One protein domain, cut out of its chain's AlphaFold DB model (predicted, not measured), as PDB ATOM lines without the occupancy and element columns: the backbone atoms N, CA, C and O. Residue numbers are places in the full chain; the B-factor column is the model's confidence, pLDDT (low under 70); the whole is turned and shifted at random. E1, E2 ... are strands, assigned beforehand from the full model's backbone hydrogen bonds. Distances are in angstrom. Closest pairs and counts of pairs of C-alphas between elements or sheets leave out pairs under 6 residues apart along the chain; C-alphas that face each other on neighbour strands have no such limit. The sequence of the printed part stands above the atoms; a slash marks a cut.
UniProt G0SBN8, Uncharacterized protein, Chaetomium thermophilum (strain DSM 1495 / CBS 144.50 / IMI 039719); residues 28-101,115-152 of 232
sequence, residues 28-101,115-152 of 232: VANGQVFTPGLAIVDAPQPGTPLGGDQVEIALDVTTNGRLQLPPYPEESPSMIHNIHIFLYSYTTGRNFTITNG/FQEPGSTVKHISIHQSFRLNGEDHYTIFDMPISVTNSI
ATOM      1  N   VAL A  28     157.633 136.177 125.310       80.50
ATOM      2  CA  VAL A  28     157.687 135.130 124.291       80.50
ATOM      3  C   VAL A  28     158.050 133.831 124.984       80.50
ATOM      4  O   VAL A  28     159.117 133.747 125.594       80.50
ATOM      5  N   ALA A  29     157.192 132.822 124.882       81.50
ATOM      6  CA  ALA A  29     157.486 131.485 125.380       81.50
ATOM      7  C   ALA A  29     157.023 130.441 124.364       81.50
ATOM      8  O   ALA A  29     155.902 130.502 123.869       81.50
ATOM      9  N   ASN A  30     157.908 129.497 124.030       77.69
ATOM     10  CA  ASN A  30     157.643 128.407 123.083       77.69
ATOM     11  C   ASN A  30     157.116 128.860 121.704       77.69
ATOM     12  O   ASN A  30     156.370 128.134 121.058       77.69
ATOM     13  N   GLY A  31     157.496 130.060 121.251       75.25
ATOM     14  CA  GLY A  31     157.051 130.618 119.969       75.25
ATOM     15  C   GLY A  31     155.738 131.404 120.023       75.25
ATOM     16  O   GLY A  31     155.435 132.091 119.054       75.25
ATOM     17  N   GLN A  32     155.022 131.385 121.150       82.19
ATOM     18  CA  GLN A  32     153.831 132.206 121.375       82.19
ATOM     19  C   GLN A  32     154.204 133.572 121.953       82.19
ATOM     20  O   GLN A  32     155.162 133.690 122.727       82.19
ATOM     21  N   VAL A  33     153.423 134.599 121.620       85.94
ATOM     22  CA  VAL A  33     153.532 135.939 122.210       85.94
ATOM     23  C   VAL A  33     152.389 136.145 123.193       85.94
ATOM     24  O   VAL A  33     151.236 136.322 122.808       85.94
ATOM     25  N   PHE A  34     152.725 136.173 124.475       86.81
ATOM     26  CA  PHE A  34     151.812 136.559 125.538       86.81
ATOM     27  C   PHE A  34     151.731 138.075 125.562       86.81
ATOM     28  O   PHE A  34     152.710 138.764 125.897       86.81
ATOM     29  N   THR A  35     150.571 138.590 125.169       86.88
ATOM     30  CA  THR A  35     150.326 140.022 125.212       86.88
ATOM     31  C   THR A  35     150.106 140.451 126.664       86.88
ATOM     32  O   THR A  35     149.825 139.634 127.541       86.88
ATOM     33  N   PRO A  36     150.208 141.752 126.948       82.62
ATOM     34  CA  PRO A  36     149.804 142.288 128.244       82.62
ATOM     35  C   PRO A  36     148.307 142.164 128.555       82.62
ATOM     36  O   PRO A  36     147.885 142.496 129.663       82.62
ATOM     37  N   GLY A  37     147.504 141.784 127.561       86.12
ATOM     38  CA  GLY A  37     146.073 141.587 127.689       86.12
ATOM     39  C   GLY A  37     145.697 140.124 127.865       86.12
ATOM     40  O   GLY A  37     146.430 139.333 128.451       86.12
ATOM     41  N   LEU A  38     144.508 139.776 127.374       87.19
ATOM     42  CA  LEU A  38     143.986 138.408 127.452       87.19
ATOM     43  C   LEU A  38     144.316 137.562 126.226       87.19
ATOM     44  O   LEU A  38     144.048 136.364 126.248       87.19
ATOM     45  N   ALA A  39     144.826 138.165 125.149       88.00
ATOM     46  CA  ALA A  39     145.139 137.392 123.957       88.00
ATOM     47  C   ALA A  39     146.565 136.839 123.996       88.00
ATOM     48  O   ALA A  39     147.491 137.450 124.525       88.00
ATOM     49  N   ILE A  40     146.726 135.691 123.368       88.31
ATOM     50  CA  ILE A  40     147.988 135.049 123.060       88.31
ATOM     51  C   ILE A  40     148.066 135.000 121.540       88.31
ATOM     52  O   ILE A  40     147.089 134.673 120.872       88.31
ATOM     53  N   VAL A  41     149.213 135.379 120.986       88.12
ATOM     54  CA  VAL A  41     149.487 135.195 119.561       88.12
ATOM     55  C   VAL A  41     150.219 133.876 119.394       88.12
ATOM     56  O   VAL A  41     151.371 133.759 119.816       88.12
ATOM     57  N   ASP A  42     149.566 132.906 118.769       85.00
ATOM     58  CA  ASP A  42     150.147 131.588 118.508       85.00
ATOM     59  C   ASP A  42     150.972 131.568 117.230       85.00
ATOM     60  O   ASP A  42     152.001 130.896 117.143       85.00
ATOM     61  N   ALA A  43     150.536 132.348 116.244       84.19
ATOM     62  CA  ALA A  43     151.247 132.524 114.998       84.19
ATOM     63  C   ALA A  43     151.143 133.972 114.516       84.19
ATOM     64  O   ALA A  43     150.089 134.601 114.656       84.19
ATOM     65  N   PRO A  44     152.216 134.495 113.912       81.94
ATOM     66  CA  PRO A  44     153.473 133.810 113.611       81.94
ATOM     67  C   PRO A  44     154.497 133.921 114.744       81.94
ATOM     68  O   PRO A  44     154.470 134.864 115.537       81.94
ATOM     69  N   GLN A  45     155.447 132.983 114.783       79.88
ATOM     70  CA  GLN A  45     156.523 133.025 115.772       79.88
ATOM     71  C   GLN A  45     157.351 134.314 115.616       79.88
ATOM     72  O   GLN A  45     157.619 134.736 114.482       79.88
ATOM     73  N   PRO A  46     157.810 134.931 116.717       78.75
ATOM     74  CA  PRO A  46     158.661 136.115 116.662       78.75
ATOM     75  C   PRO A  46     159.875 135.936 115.750       78.75
ATOM     76  O   PRO A  46     160.551 134.910 115.788       78.75
ATOM     77  N   GLY A  47     160.155 136.945 114.924       71.75
ATOM     78  CA  GLY A  47     161.253 136.898 113.953       71.75
ATOM     79  C   GLY A  47     160.984 136.056 112.701       71.75
ATOM     80  O   GLY A  47     161.853 135.993 111.832       71.75
ATOM     81  N   THR A  48     159.797 135.455 112.561       72.12
ATOM     82  CA  THR A  48     159.407 134.791 111.311       72.12
ATOM     83  C   THR A  48     159.259 135.843 110.210       72.12
ATOM     84  O   THR A  48     158.461 136.776 110.368       72.12
ATOM     85  N   PRO A  49     160.000 135.730 109.093       68.00
ATOM     86  CA  PRO A  49     159.738 136.561 107.933       68.00
ATOM     87  C   PRO A  49     158.376 136.163 107.371       68.00
ATOM     88  O   PRO A  49     158.135 134.994 107.075       68.00
ATOM     89  N   LEU A  50     157.486 137.137 107.232       71.88
ATOM     90  CA  LEU A  50     156.203 136.942 106.562       71.88
ATOM     91  C   LEU A  50     156.247 137.611 105.198       71.88
ATOM     92  O   LEU A  50     156.889 138.650 105.032       71.88
ATOM     93  N   GLY A  51     155.565 137.022 104.225       65.75
ATOM     94  CA  GLY A  51     155.418 137.597 102.897       65.75
ATOM     95  C   GLY A  51     154.549 136.744 101.987       65.75
ATOM     96  O   GLY A  51     154.194 135.623 102.344       65.75
ATOM     97  N   GLY A  52     154.222 137.292 100.818       61.16
ATOM     98  CA  GLY A  52     153.225 136.735  99.904       61.16
ATOM     99  C   GLY A  52     151.853 137.397 100.049       61.16
ATOM    100  O   GLY A  52     151.713 138.444 100.684       61.16
ATOM    101  N   ASP A  53     150.846 136.776  99.433       53.81
ATOM    102  CA  ASP A  53     149.507 137.361  99.279       53.81
ATOM    103  C   ASP A  53     148.637 137.239 100.539       53.81
ATOM    104  O   ASP A  53     147.657 137.968 100.692       53.81
ATOM    105  N   GLN A  54     148.988 136.330 101.457       61.19
ATOM    106  CA  GLN A  54     148.230 136.049 102.676       61.19
ATOM    107  C   GLN A  54     149.144 136.068 103.906       61.19
ATOM    108  O   GLN A  54     150.255 135.541 103.882       61.19
ATOM    109  N   VAL A  55     148.658 136.675 104.990       72.69
ATOM    110  CA  VAL A  55     149.292 136.654 106.312       72.69
ATOM    111  C   VAL A  55     148.325 135.981 107.273       72.69
ATOM    112  O   VAL A  55     147.227 136.489 107.496       72.69
ATOM    113  N   GLU A  56     148.738 134.850 107.833       74.94
ATOM    114  CA  GLU A  56     147.968 134.136 108.847       74.94
ATOM    115  C   GLU A  56     148.362 134.621 110.243       74.94
ATOM    116  O   GLU A  56     149.546 134.746 110.570       74.94
ATOM    117  N   ILE A  57     147.352 134.925 111.055       80.69
ATOM    118  CA  ILE A  57     147.512 135.296 112.457       80.69
ATOM    119  C   ILE A  57     146.593 134.382 113.257       80.69
ATOM    120  O   ILE A  57     145.377 134.414 113.062       80.69
ATOM    121  N   ALA A  58     147.176 133.592 114.153       84.50
ATOM    122  CA  ALA A  58     146.432 132.763 115.089       84.50
ATOM    123  C   ALA A  58     146.426 133.451 116.459       84.50
ATOM    124  O   ALA A  58     147.480 133.847 116.963       84.50
ATOM    125  N   LEU A  59     145.226 133.646 117.007       86.38
ATOM    126  CA  LEU A  59     144.994 134.348 118.264       86.38
ATOM    127  C   LEU A  59     144.100 133.508 119.165       86.38
ATOM    128  O   LEU A  59     142.927 133.307 118.849       86.38
ATOM    129  N   ASP A  60     144.625 133.155 120.327       87.75
ATOM    130  CA  ASP A  60     143.855 132.592 121.423       87.75
ATOM    131  C   ASP A  60     143.540 133.672 122.458       87.75
ATOM    132  O   ASP A  60     144.297 134.618 122.656       87.75
ATOM    133  N   VAL A  61     142.407 133.554 123.148       86.81
ATOM    134  CA  VAL A  61     142.050 134.446 124.260       86.81
ATOM    135  C   VAL A  61     141.869 133.606 125.510       86.81
ATOM    136  O   VAL A  61     141.051 132.690 125.540       86.81
ATOM    137  N   THR A  62     142.617 133.921 126.563       83.56
ATOM    138  CA  THR A  62     142.589 133.156 127.807       83.56
ATOM    139  C   THR A  62     142.724 134.040 129.038       83.56
ATOM    140  O   THR A  62     143.374 135.080 129.043       83.56
ATOM    141  N   THR A  63     142.108 133.596 130.129       80.31
ATOM    142  CA  THR A  63     142.237 134.184 131.471       80.31
ATOM    143  C   THR A  63     142.600 133.087 132.472       80.31
ATOM    144  O   THR A  63     141.975 132.936 133.522       80.31
ATOM    145  N   ASN A  64     143.585 132.252 132.117       69.50
ATOM    146  CA  ASN A  64     144.017 131.115 132.937       69.50
ATOM    147  C   ASN A  64     142.844 130.161 133.265       69.50
ATOM    148  O   ASN A  64     142.618 129.781 134.415       69.50
ATOM    149  N   GLY A  65     142.028 129.862 132.246       62.53
ATOM    150  CA  GLY A  65     140.861 128.978 132.352       62.53
ATOM    151  C   GLY A  65     139.606 129.596 132.980       62.53
ATOM    152  O   GLY A  65     138.647 128.876 133.237       62.53
ATOM    153  N   ARG A  66     139.578 130.911 133.237       66.44
ATOM    154  CA  ARG A  66     138.414 131.612 133.820       66.44
ATOM    155  C   ARG A  66     137.568 132.367 132.793       66.44
ATOM    156  O   ARG A  66     136.703 133.155 133.177       66.44
ATOM    157  N   LEU A  67     137.837 132.175 131.504       75.19
ATOM    158  CA  LEU A  67     137.115 132.861 130.444       75.19
ATOM    159  C   LEU A  67     135.875 132.033 130.144       75.19
ATOM    160  O   LEU A  67     135.964 130.883 129.724       75.19
ATOM    161  N   GLN A  68     134.719 132.608 130.441       73.38
ATOM    162  CA  GLN A  68     133.436 131.963 130.199       73.38
ATOM    163  C   GLN A  68     133.181 131.901 128.689       73.38
ATOM    164  O   GLN A  68     133.698 132.726 127.942       73.38
ATOM    165  N   LEU A  69     132.388 130.946 128.213       74.69
ATOM    166  CA  LEU A  69     131.985 130.966 126.808       74.69
ATOM    167  C   LEU A  69     131.013 132.136 126.565       74.69
ATOM    168  O   LEU A  69     130.149 132.377 127.413       74.69
ATOM    169  N   PRO A  70     131.116 132.858 125.434       73.62
ATOM    170  CA  PRO A  70     130.137 133.874 125.075       73.62
ATOM    171  C   PRO A  70     128.713 133.293 124.995       73.62
ATOM    172  O   PRO A  70     128.546 132.156 124.543       73.62
ATOM    173  N   PRO A  71     127.672 134.066 125.355       81.38
ATOM    174  CA  PRO A  71     127.714 135.476 125.750       81.38
ATOM    175  C   PRO A  71     128.222 135.683 127.187       81.38
ATOM    176  O   PRO A  71     127.808 134.982 128.105       81.38
ATOM    177  N   TYR A  72     129.094 136.677 127.387       80.06
ATOM    178  CA  TYR A  72     129.614 137.008 128.714       80.06
ATOM    179  C   TYR A  72     128.531 137.687 129.570       80.06
ATOM    180  O   TYR A  72     127.965 138.691 129.131       80.06
ATOM    181  N   PRO A  73     128.256 137.208 130.796       82.00
ATOM    182  CA  PRO A  73     127.483 137.969 131.777       82.00
ATOM    183  C   PRO A  73     128.111 139.348 132.034       82.00
ATOM    184  O   PRO A  73     129.336 139.435 132.114       82.00
ATOM    185  N   GLU A  74     127.314 140.403 132.232       80.31
ATOM    186  CA  GLU A  74     127.830 141.764 132.507       80.31
ATOM    187  C   GLU A  74     128.745 141.813 133.746       80.31
ATOM    188  O   GLU A  74     129.740 142.539 133.768       80.31
ATOM    189  N   GLU A  75     128.461 140.959 134.730       82.12
ATOM    190  CA  GLU A  75     129.222 140.807 135.976       82.12
ATOM    191  C   GLU A  75     130.442 139.881 135.841       82.12
ATOM    192  O   GLU A  75     131.047 139.479 136.837       82.12
ATOM    193  N   SER A  76     130.806 139.476 134.619       82.50
ATOM    194  CA  SER A  76     131.951 138.588 134.438       82.50
ATOM    195  C   SER A  76     133.221 139.282 134.919       82.50
ATOM    196  O   SER A  76     133.561 140.357 134.413       82.50
ATOM    197  N   PRO A  77     133.988 138.657 135.833       83.00
ATOM    198  CA  PRO A  77     135.242 139.230 136.299       83.00
ATOM    199  C   PRO A  77     136.265 139.322 135.165       83.00
ATOM    200  O   PRO A  77     137.213 140.095 135.256       83.00
ATOM    201  N   SER A  78     136.107 138.538 134.094       85.62
ATOM    202  CA  SER A  78     136.928 138.654 132.894       85.62
ATOM    203  C   SER A  78     136.110 138.427 131.630       85.62
ATOM    204  O   SER A  78     135.346 137.466 131.557       85.62
ATOM    205  N   MET A  79     136.279 139.308 130.646       84.00
ATOM    206  CA  MET A  79     135.658 139.215 129.322       84.00
ATOM    207  C   MET A  79     136.505 139.967 128.291       84.00
ATOM    208  O   MET A  79     137.208 140.917 128.637       84.00
ATOM    209  N   ILE A  80     136.424 139.559 127.026       86.56
ATOM    210  CA  ILE A  80     137.012 140.293 125.900       86.56
ATOM    211  C   ILE A  80     135.926 141.163 125.261       86.56
ATOM    212  O   ILE A  80     134.871 140.652 124.888       86.56
ATOM    213  N   HIS A  81     136.167 142.471 125.150       86.38
ATOM    214  CA  HIS A  81     135.217 143.405 124.531       86.38
ATOM    215  C   HIS A  81     135.447 143.481 123.026       86.38
ATOM    216  O   HIS A  81     134.527 143.302 122.232       86.38
ATOM    217  N   ASN A  82     136.689 143.759 122.627       83.75
ATOM    218  CA  ASN A  82     137.098 143.813 121.229       83.75
ATOM    219  C   ASN A  82     138.601 143.565 121.073       83.75
ATOM    220  O   ASN A  82     139.404 143.856 121.963       83.75
ATOM    221  N   ILE A  83     138.961 143.050 119.899       83.38
ATOM    222  CA  ILE A  83     140.333 142.989 119.405       83.38
ATOM    223  C   ILE A  83     140.324 143.631 118.021       83.38
ATOM    224  O   ILE A  83     139.626 143.170 117.119       83.38
ATOM    225  N   HIS A  84     141.089 144.705 117.859       83.38
ATOM    226  CA  HIS A  84     141.308 145.357 116.576       83.38
ATOM    227  C   HIS A  84     142.738 145.103 116.118       83.38
ATOM    228  O   HIS A  84     143.682 145.309 116.877       83.38
ATOM    229  N   ILE A  85     142.891 144.678 114.868       79.25
ATOM    230  CA  ILE A  85     144.190 144.426 114.246       79.25
ATOM    231  C   ILE A  85     144.399 145.481 113.164       79.25
ATOM    232  O   ILE A  85     143.551 145.665 112.289       79.25
ATOM    233  N   PHE A  86     145.534 146.164 113.229       76.00
ATOM    234  CA  PHE A  86     145.923 147.206 112.293       76.00
ATOM    235  C   PHE A  86     147.199 146.798 111.572       76.00
ATOM    236  O   PHE A  86     148.207 146.485 112.206       76.00
ATOM    237  N   LEU A  87     147.174 146.859 110.242       74.38
ATOM    238  CA  LEU A  87     148.377 146.777 109.426       74.38
ATOM    239  C   LEU A  87     148.816 148.197 109.082       74.38
ATOM    240  O   LEU A  87     148.066 148.960 108.471       74.38
ATOM    241  N   TYR A  88     150.034 148.564 109.454       67.44
ATOM    242  CA  TYR A  88     150.527 149.920 109.249       67.44
ATOM    243  C   TYR A  88     151.995 149.927 108.815       67.44
ATOM    244  O   TYR A  88     152.723 148.940 108.925       67.44
ATOM    245  N   SER A  89     152.434 151.051 108.256       64.38
ATOM    246  CA  SER A  89     153.809 151.249 107.787       64.38
ATOM    247  C   SER A  89     154.343 152.566 108.338       64.38
ATOM    248  O   SER A  89     153.858 153.633 107.958       64.38
ATOM    249  N   TYR A  90     155.356 152.505 109.211       63.41
ATOM    250  CA  TYR A  90     155.993 153.705 109.772       63.41
ATOM    251  C   TYR A  90     156.645 154.574 108.690       63.41
ATOM    252  O   TYR A  90     156.628 155.796 108.790       63.41
ATOM    253  N   THR A  91     157.190 153.961 107.636       56.22
ATOM    254  CA  THR A  91     157.888 154.681 106.560       56.22
ATOM    255  C   THR A  91     156.930 155.474 105.676       56.22
ATOM    256  O   THR A  91     157.267 156.566 105.231       56.22
ATOM    257  N   THR A  92     155.738 154.936 105.408       58.09
ATOM    258  CA  THR A  92     154.771 155.563 104.489       58.09
ATOM    259  C   THR A  92     153.628 156.285 105.201       58.09
ATOM    260  O   THR A  92     152.852 156.970 104.539       58.09
ATOM    261  N   GLY A  93     153.501 156.136 106.527       56.03
ATOM    262  CA  GLY A  93     152.448 156.766 107.328       56.03
ATOM    263  C   GLY A  93     151.032 156.297 106.978       56.03
ATOM    264  O   GLY A  93     150.069 157.017 107.232       56.03
ATOM    265  N   ARG A  94     150.891 155.126 106.342       51.66
ATOM    266  CA  ARG A  94     149.595 154.586 105.909       51.66
ATOM    267  C   ARG A  94     149.074 153.541 106.894       51.66
ATOM    268  O   ARG A  94     149.813 152.628 107.264       51.66
ATOM    269  N   ASN A  95     147.787 153.657 107.225       45.31
ATOM    270  CA  ASN A  95     147.018 152.668 107.978       45.31
ATOM    271  C   ASN A  95     146.146 151.887 106.990       45.31
ATOM    272  O   ASN A  95     145.308 152.482 106.311       45.31
ATOM    273  N   PHE A  96     146.352 150.578 106.889       56.28
ATOM    274  CA  PHE A  96     145.528 149.695 106.072       56.28
ATOM    275  C   PHE A  96     144.495 149.018 106.974       56.28
ATOM    276  O   PHE A  96     144.843 148.325 107.932       56.28
ATOM    277  N   THR A  97     143.216 149.234 106.677       46.06
ATOM    278  CA  THR A  97     142.114 148.579 107.387       46.06
ATOM    279  C   THR A  97     141.888 147.197 106.785       46.06
ATOM    280  O   THR A  97     141.548 147.091 105.607       46.06
ATOM    281  N   ILE A  98     142.051 146.147 107.590       54.66
ATOM    282  CA  ILE A  98     141.653 144.781 107.229       54.66
ATOM    283  C   ILE A  98     140.120 144.757 107.204       54.66
ATOM    284  O   ILE A  98     139.473 144.907 108.240       54.66
ATOM    285  N   THR A  99     139.520 144.637 106.021       46.47
ATOM    286  CA  THR A  99     138.068 144.518 105.863       46.47
ATOM    287  C   THR A  99     137.660 143.051 105.784       46.47
ATOM    288  O   THR A  99     138.269 142.258 105.071       46.47
ATOM    289  N   ASN A 100     136.590 142.690 106.496       39.22
ATOM    290  CA  ASN A 100     135.914 141.396 106.367       39.22
ATOM    291  C   ASN A 100     135.120 141.370 105.047       39.22
ATOM    292  O   ASN A 100     133.899 141.514 105.026       39.22
ATOM    293  N   GLY A 101     135.834 141.347 103.925       45.47
ATOM    294  CA  GLY A 101     135.247 141.335 102.598       45.47
ATOM    295  C   GLY A 101     135.209 139.921 102.035       45.47
ATOM    296  O   GLY A 101     136.181 139.464 101.446       45.47
ATOM    297  N   PHE A 115     148.838 145.688  96.367       45.94
ATOM    298  CA  PHE A 115     149.783 146.274  95.409       45.94
ATOM    299  C   PHE A 115     150.826 147.156  96.114       45.94
ATOM    300  O   PHE A 115     150.526 148.031  96.927       45.94
ATOM    301  N   GLN A 116     152.079 146.849  95.790       44.28
ATOM    302  CA  GLN A 116     153.321 147.484  96.204       44.28
ATOM    303  C   GLN A 116     153.267 149.020  96.122       44.28
ATOM    304  O   GLN A 116     152.971 149.584  95.073       44.28
ATOM    305  N   GLU A 117     153.677 149.704  97.192       45.69
ATOM    306  CA  GLU A 117     154.147 151.090  97.088       45.69
ATOM    307  C   GLU A 117     155.671 151.058  96.855       45.69
ATOM    308  O   GLU A 117     156.380 150.350  97.586       45.69
ATOM    309  N   PRO A 118     156.210 151.780  95.856       46.00
ATOM    310  CA  PRO A 118     157.644 151.798  95.586       46.00
ATOM    311  C   PRO A 118     158.444 152.269  96.813       46.00
ATOM    312  O   PRO A 118     158.302 153.405  97.255       46.00
ATOM    313  N   GLY A 119     159.307 151.401  97.351       51.41
ATOM    314  CA  GLY A 119     160.294 151.765  98.377       51.41
ATOM    315  C   GLY A 119     159.977 151.382  99.828       51.41
ATOM    316  O   GLY A 119     160.767 151.732 100.700       51.41
ATOM    317  N   SER A 120     158.887 150.655 100.113       47.59
ATOM    318  CA  SER A 120     158.615 150.141 101.469       47.59
ATOM    319  C   SER A 120     158.728 148.616 101.541       47.59
ATOM    320  O   SER A 120     158.052 147.901 100.801       47.59
ATOM    321  N   THR A 121     159.592 148.124 102.432       52.47
ATOM    322  CA  THR A 121     159.881 146.691 102.626       52.47
ATOM    323  C   THR A 121     159.395 146.136 103.964       52.47
ATOM    324  O   THR A 121     159.491 144.928 104.158       52.47
ATOM    325  N   VAL A 122     158.885 146.980 104.875       57.25
ATOM    326  CA  VAL A 122     158.527 146.569 106.242       57.25
ATOM    327  C   VAL A 122     157.161 147.123 106.637       57.25
ATOM    328  O   VAL A 122     156.985 148.333 106.801       57.25
ATOM    329  N   LYS A 123     156.193 146.224 106.823       67.31
ATOM    330  CA  LYS A 123     154.909 146.530 107.469       67.31
ATOM    331  C   LYS A 123     154.898 145.959 108.888       67.31
ATOM    332  O   LYS A 123     155.539 144.942 109.149       67.31
ATOM    333  N   HIS A 124     154.160 146.619 109.774       74.19
ATOM    334  CA  HIS A 124     154.016 146.262 111.184       74.19
ATOM    335  C   HIS A 124     152.554 145.936 111.484       74.19
ATOM    336  O   HIS A 124     151.646 146.501 110.868       74.19
ATOM    337  N   ILE A 125     152.338 145.026 112.432       77.94
ATOM    338  CA  ILE A 125     151.006 144.626 112.886       77.94
ATOM    339  C   ILE A 125     150.831 145.116 114.317       77.94
ATOM    340  O   ILE A 125     151.566 144.678 115.201       77.94
ATOM    341  N   SER A 126     149.868 146.015 114.528       80.94
ATOM    342  CA  SER A 126     149.462 146.467 115.860       80.94
ATOM    343  C   SER A 126     148.165 145.791 116.240       80.94
ATOM    344  O   SER A 126     147.232 145.739 115.436       80.94
ATOM    345  N   ILE A 127     148.070 145.323 117.475       83.94
ATOM    346  CA  ILE A 127     146.844 144.760 118.016       83.94
ATOM    347  C   ILE A 127     146.427 145.591 119.218       83.94
ATOM    348  O   ILE A 127     147.168 145.770 120.185       83.94
ATOM    349  N   HIS A 128     145.206 146.096 119.133       86.69
ATOM    350  CA  HIS A 128     144.566 146.868 120.174       86.69
ATOM    351  C   HIS A 128     143.505 145.989 120.816       86.69
ATOM    352  O   HIS A 128     142.657 145.419 120.128       86.69
ATOM    353  N   GLN A 129     143.558 145.867 122.134       88.75
ATOM    354  CA  GLN A 129     142.708 144.957 122.888       88.75
ATOM    355  C   GLN A 129     141.976 145.744 123.957       88.75
ATOM    356  O   GLN A 129     142.610 146.420 124.768       88.75
ATOM    357  N   SER A 130     140.653 145.619 123.978       87.38
ATOM    358  CA  SER A 130     139.811 146.088 125.072       87.38
ATOM    359  C   SER A 130     139.226 144.884 125.794       87.38
ATOM    360  O   SER A 130     138.587 144.031 125.173       87.38
ATOM    361  N   PHE A 131     139.458 144.793 127.099       88.94
ATOM    362  CA  PHE A 131     139.043 143.650 127.909       88.94
ATOM    363  C   PHE A 131     138.792 144.055 129.355       88.94
ATOM    364  O   PHE A 131     139.277 145.083 129.812       88.94
ATOM    365  N   ARG A 132     138.079 143.202 130.083       85.69
ATOM    366  CA  ARG A 132     137.924 143.287 131.533       85.69
ATOM    367  C   ARG A 132     138.757 142.206 132.203       85.69
ATOM    368  O   ARG A 132     138.722 141.057 131.761       85.69
ATOM    369  N   LEU A 133     139.455 142.545 133.280       86.12
ATOM    370  CA  LEU A 133     140.171 141.596 134.129       86.12
ATOM    371  C   LEU A 133     139.949 141.956 135.601       86.12
ATOM    372  O   LEU A 133     140.100 143.102 136.001       86.12
ATOM    373  N   ASN A 134     139.567 140.973 136.417       85.44
ATOM    374  CA  ASN A 134     139.192 141.143 137.824       85.44
ATOM    375  C   ASN A 134     138.166 142.269 138.091       85.44
ATOM    376  O   ASN A 134     138.192 142.887 139.152       85.44
ATOM    377  N   GLY A 135     137.254 142.517 137.146       84.00
ATOM    378  CA  GLY A 135     136.239 143.573 137.250       84.00
ATOM    379  C   GLY A 135     136.694 144.970 136.804       84.00
ATOM    380  O   GLY A 135     135.875 145.884 136.804       84.00
ATOM    381  N   GLU A 136     137.952 145.140 136.391       86.88
ATOM    382  CA  GLU A 136     138.489 146.404 135.874       86.88
ATOM    383  C   GLU A 136     138.630 146.354 134.348       86.88
ATOM    384  O   GLU A 136     139.063 145.347 133.783       86.88
ATOM    385  N   ASP A 137     138.229 147.432 133.672       88.75
ATOM    386  CA  ASP A 137     138.334 147.552 132.219       88.75
ATOM    387  C   ASP A 137     139.716 148.091 131.822       88.75
ATOM    388  O   ASP A 137     140.182 149.121 132.312       88.75
ATOM    389  N   HIS A 138     140.358 147.404 130.883       86.44
ATOM    390  CA  HIS A 138     141.689 147.705 130.384       86.44
ATOM    391  C   HIS A 138     141.685 147.895 128.868       86.44
ATOM    392  O   HIS A 138     140.883 147.320 128.123       86.44
ATOM    393  N   TYR A 139     142.643 148.697 128.410       87.50
ATOM    394  CA  TYR A 139     142.950 148.881 127.002       87.50
ATOM    395  C   TYR A 139     144.454 148.769 126.804       87.50
ATOM    396  O   TYR A 139     145.223 149.475 127.458       87.50
ATOM    397  N   THR A 140     144.878 147.884 125.909       85.50
ATOM    398  CA  THR A 140     146.297 147.664 125.623       85.50
ATOM    399  C   THR A 140     146.548 147.732 124.128       85.50
ATOM    400  O   THR A 140     145.693 147.359 123.325       85.50
ATOM    401  N   ILE A 141     147.723 148.238 123.772       85.38
ATOM    402  CA  ILE A 141     148.238 148.262 122.407       85.38
ATOM    403  C   ILE A 141     149.547 147.491 122.446       85.38
ATOM    404  O   ILE A 141     150.385 147.760 123.311       85.38
ATOM    405  N   PHE A 142     149.721 146.551 121.526       84.56
ATOM    406  CA  PHE A 142     150.996 145.880 121.350       84.56
ATOM    407  C   PHE A 142     151.310 145.707 119.865       84.56
ATOM    408  O   PHE A 142     150.424 145.434 119.054       84.56
ATOM    409  N   ASP A 143     152.588 145.841 119.527       80.94
ATOM    410  CA  ASP A 143     153.092 145.593 118.183       80.94
ATOM    411  C   ASP A 143     153.700 144.195 118.111       80.94
ATOM    412  O   ASP A 143     154.512 143.808 118.956       80.94
ATOM    413  N   MET A 144     153.308 143.420 117.100       80.50
ATOM    414  CA  MET A 144     153.855 142.083 116.915       80.50
ATOM    415  C   MET A 144     155.326 142.161 116.476       80.50
ATOM    416  O   MET A 144     155.635 142.895 115.531       80.50
ATOM    417  N   PRO A 145     156.237 141.376 117.086       76.38
ATOM    418  CA  PRO A 145     157.666 141.376 116.767       76.38
ATOM    419  C   PRO A 145     157.965 140.578 115.485       76.38
ATOM    420  O   PRO A 145     158.718 139.602 115.484       76.38
ATOM    421  N   ILE A 146     157.338 140.975 114.382       72.06
ATOM    422  CA  ILE A 146     157.451 140.336 113.070       72.06
ATOM    423  C   ILE A 146     157.797 141.383 112.017       72.06
ATOM    424  O   ILE A 146     157.484 142.564 112.150       72.06
ATOM    425  N   SER A 147     158.449 140.939 110.949       68.31
ATOM    426  CA  SER A 147     158.713 141.769 109.780       68.31
ATOM    427  C   SER A 147     157.936 141.209 108.604       68.31
ATOM    428  O   SER A 147     158.185 140.087 108.159       68.31
ATOM    429  N   VAL A 148     156.984 141.995 108.111       66.50
ATOM    430  CA  VAL A 148     156.220 141.649 106.915       66.50
ATOM    431  C   VAL A 148     156.922 142.251 105.707       66.50
ATOM    432  O   VAL A 148     157.044 143.473 105.595       66.50
ATOM    433  N   THR A 149     157.364 141.379 104.811       60.94
ATOM    434  CA  THR A 149     158.028 141.688 103.543       60.94
ATOM    435  C   THR A 149     157.118 141.308 102.376       60.94
ATOM    436  O   THR A 149     156.213 140.495 102.523       60.94
ATOM    437  N   ASN A 150     157.330 141.886 101.194       55.41
ATOM    438  CA  ASN A 150     156.468 141.601 100.034       55.41
ATOM    439  C   ASN A 150     156.721 140.217  99.420       55.41
ATOM    440  O   ASN A 150     155.843 139.647  98.787       55.41
ATOM    441  N   SER A 151     157.924 139.681  99.589       58.44
ATOM    442  CA  SER A 151     158.315 138.389  99.044       58.44
ATOM    443  C   SER A 151     159.463 137.847  99.874       58.44
ATOM    444  O   SER A 151     160.431 138.567 100.130       58.44
ATOM    445  N   ILE A 152     159.380 136.576 100.241       58.59
ATOM    446  CA  ILE A 152     160.506 135.857 100.827       58.59
ATOM    447  C   ILE A 152     161.186 135.136  99.659       58.59
ATOM    448  O   ILE A 152     160.543 134.273  99.060       58.59
TER     449      ILE A 152
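AT A GLANCE: This is residues 28 to 101 and 115 to 152 of the 232 residues of an uncharacterized protein of Chaetomium thermophilum (strain DSM 1495 / CBS 144.50 / IMI 039719) (UniProt G0SBN8). A long, twisted sheet of four strands, E5 E4 E6 E7, forms a slab, and a smaller sheet of three strands, E1 E2 E3, lies over part of one face of it, so that the two make a loose, only partly face-to-face sandwich. Loops lengthen the body at both ends, with Glu 75 at one and Pro 118 at the other. The printed part has 112 residues with no named helix and seven named strands, E1 to E7 in chain order; each sheet is antiparallel throughout, and the class is all strand, although under half of the residues, 46, are in named elements. The whole is elongated, spanning 51 by 29 by 23 A, and only just compact, close to loose, with a radius of gyration of the C-alphas of 15.8 A.

HOW THE PARTS SIT: In the larger sheet, the inner strands E4, residues 78 to 89, and E6, residues 124 to 133, are antiparallel at 166 degrees, with N 84 and O 128 within hydrogen-bond range at 2.8 A. E4 bends by 50 degrees at residue 81. E6 forms a hairpin with the edge strand E7, residues 136 to 143, at 168 degrees, with N 129 and O 140 at 2.9 A. On the other side of E4 from E6 is the edge strand E5, residues 94 to 97; E4 and E5 form a hairpin at 135 degrees, with N 96 and O 87 at 2.8 A. The smaller sheet is a meander, each strand the antiparallel neighbour of the one before: E1, residues 32 to 34, E2, residues 39 to 43, and E3, residues 58 to 61. E1 and E2 are a hairpin at 162 degrees, with N 33 and O 41 at 2.9 A. E2 and E3 are a hairpin at 158 degrees, with N 40 and O 60 at 2.7 A. Between the sheets, the closest C-alphas of E3 and E4 are those of Val 61 and Ile 80, 7.9 A apart. E2 and E6 are only just apart, at 8.0 A.

IN THESE COORDINATES: E4 is 32.8 A long, from C-alpha 78 at (136.928, 138.654, 132.894); E6 is 27.2 A and E7 23.0 A, E7 ending with C-alpha 143 at (153.092, 145.593, 118.183). E2 is 11.9 A, E3 10.3 A, E5 9.7 A and E1 6.4 A, E1 beginning with C-alpha 32 at (153.831, 132.206, 121.375).

THE WHOLE: The farthest C-alphas, of Glu 75 and Pro 118, are 50.6 A apart. Residues 102 to 114 are not printed, and C-alphas 101 and 115 are 17.0 A apart across that cut. The links E2 to E3 and E3 to E4 are long; residues 49 to 50 of the former pair with residues 147 to 148, parallel. The mean pLDDT of the printed part is 73.6, and 37 residues are under 70, among them residues 88 to 101 and 115 to 123.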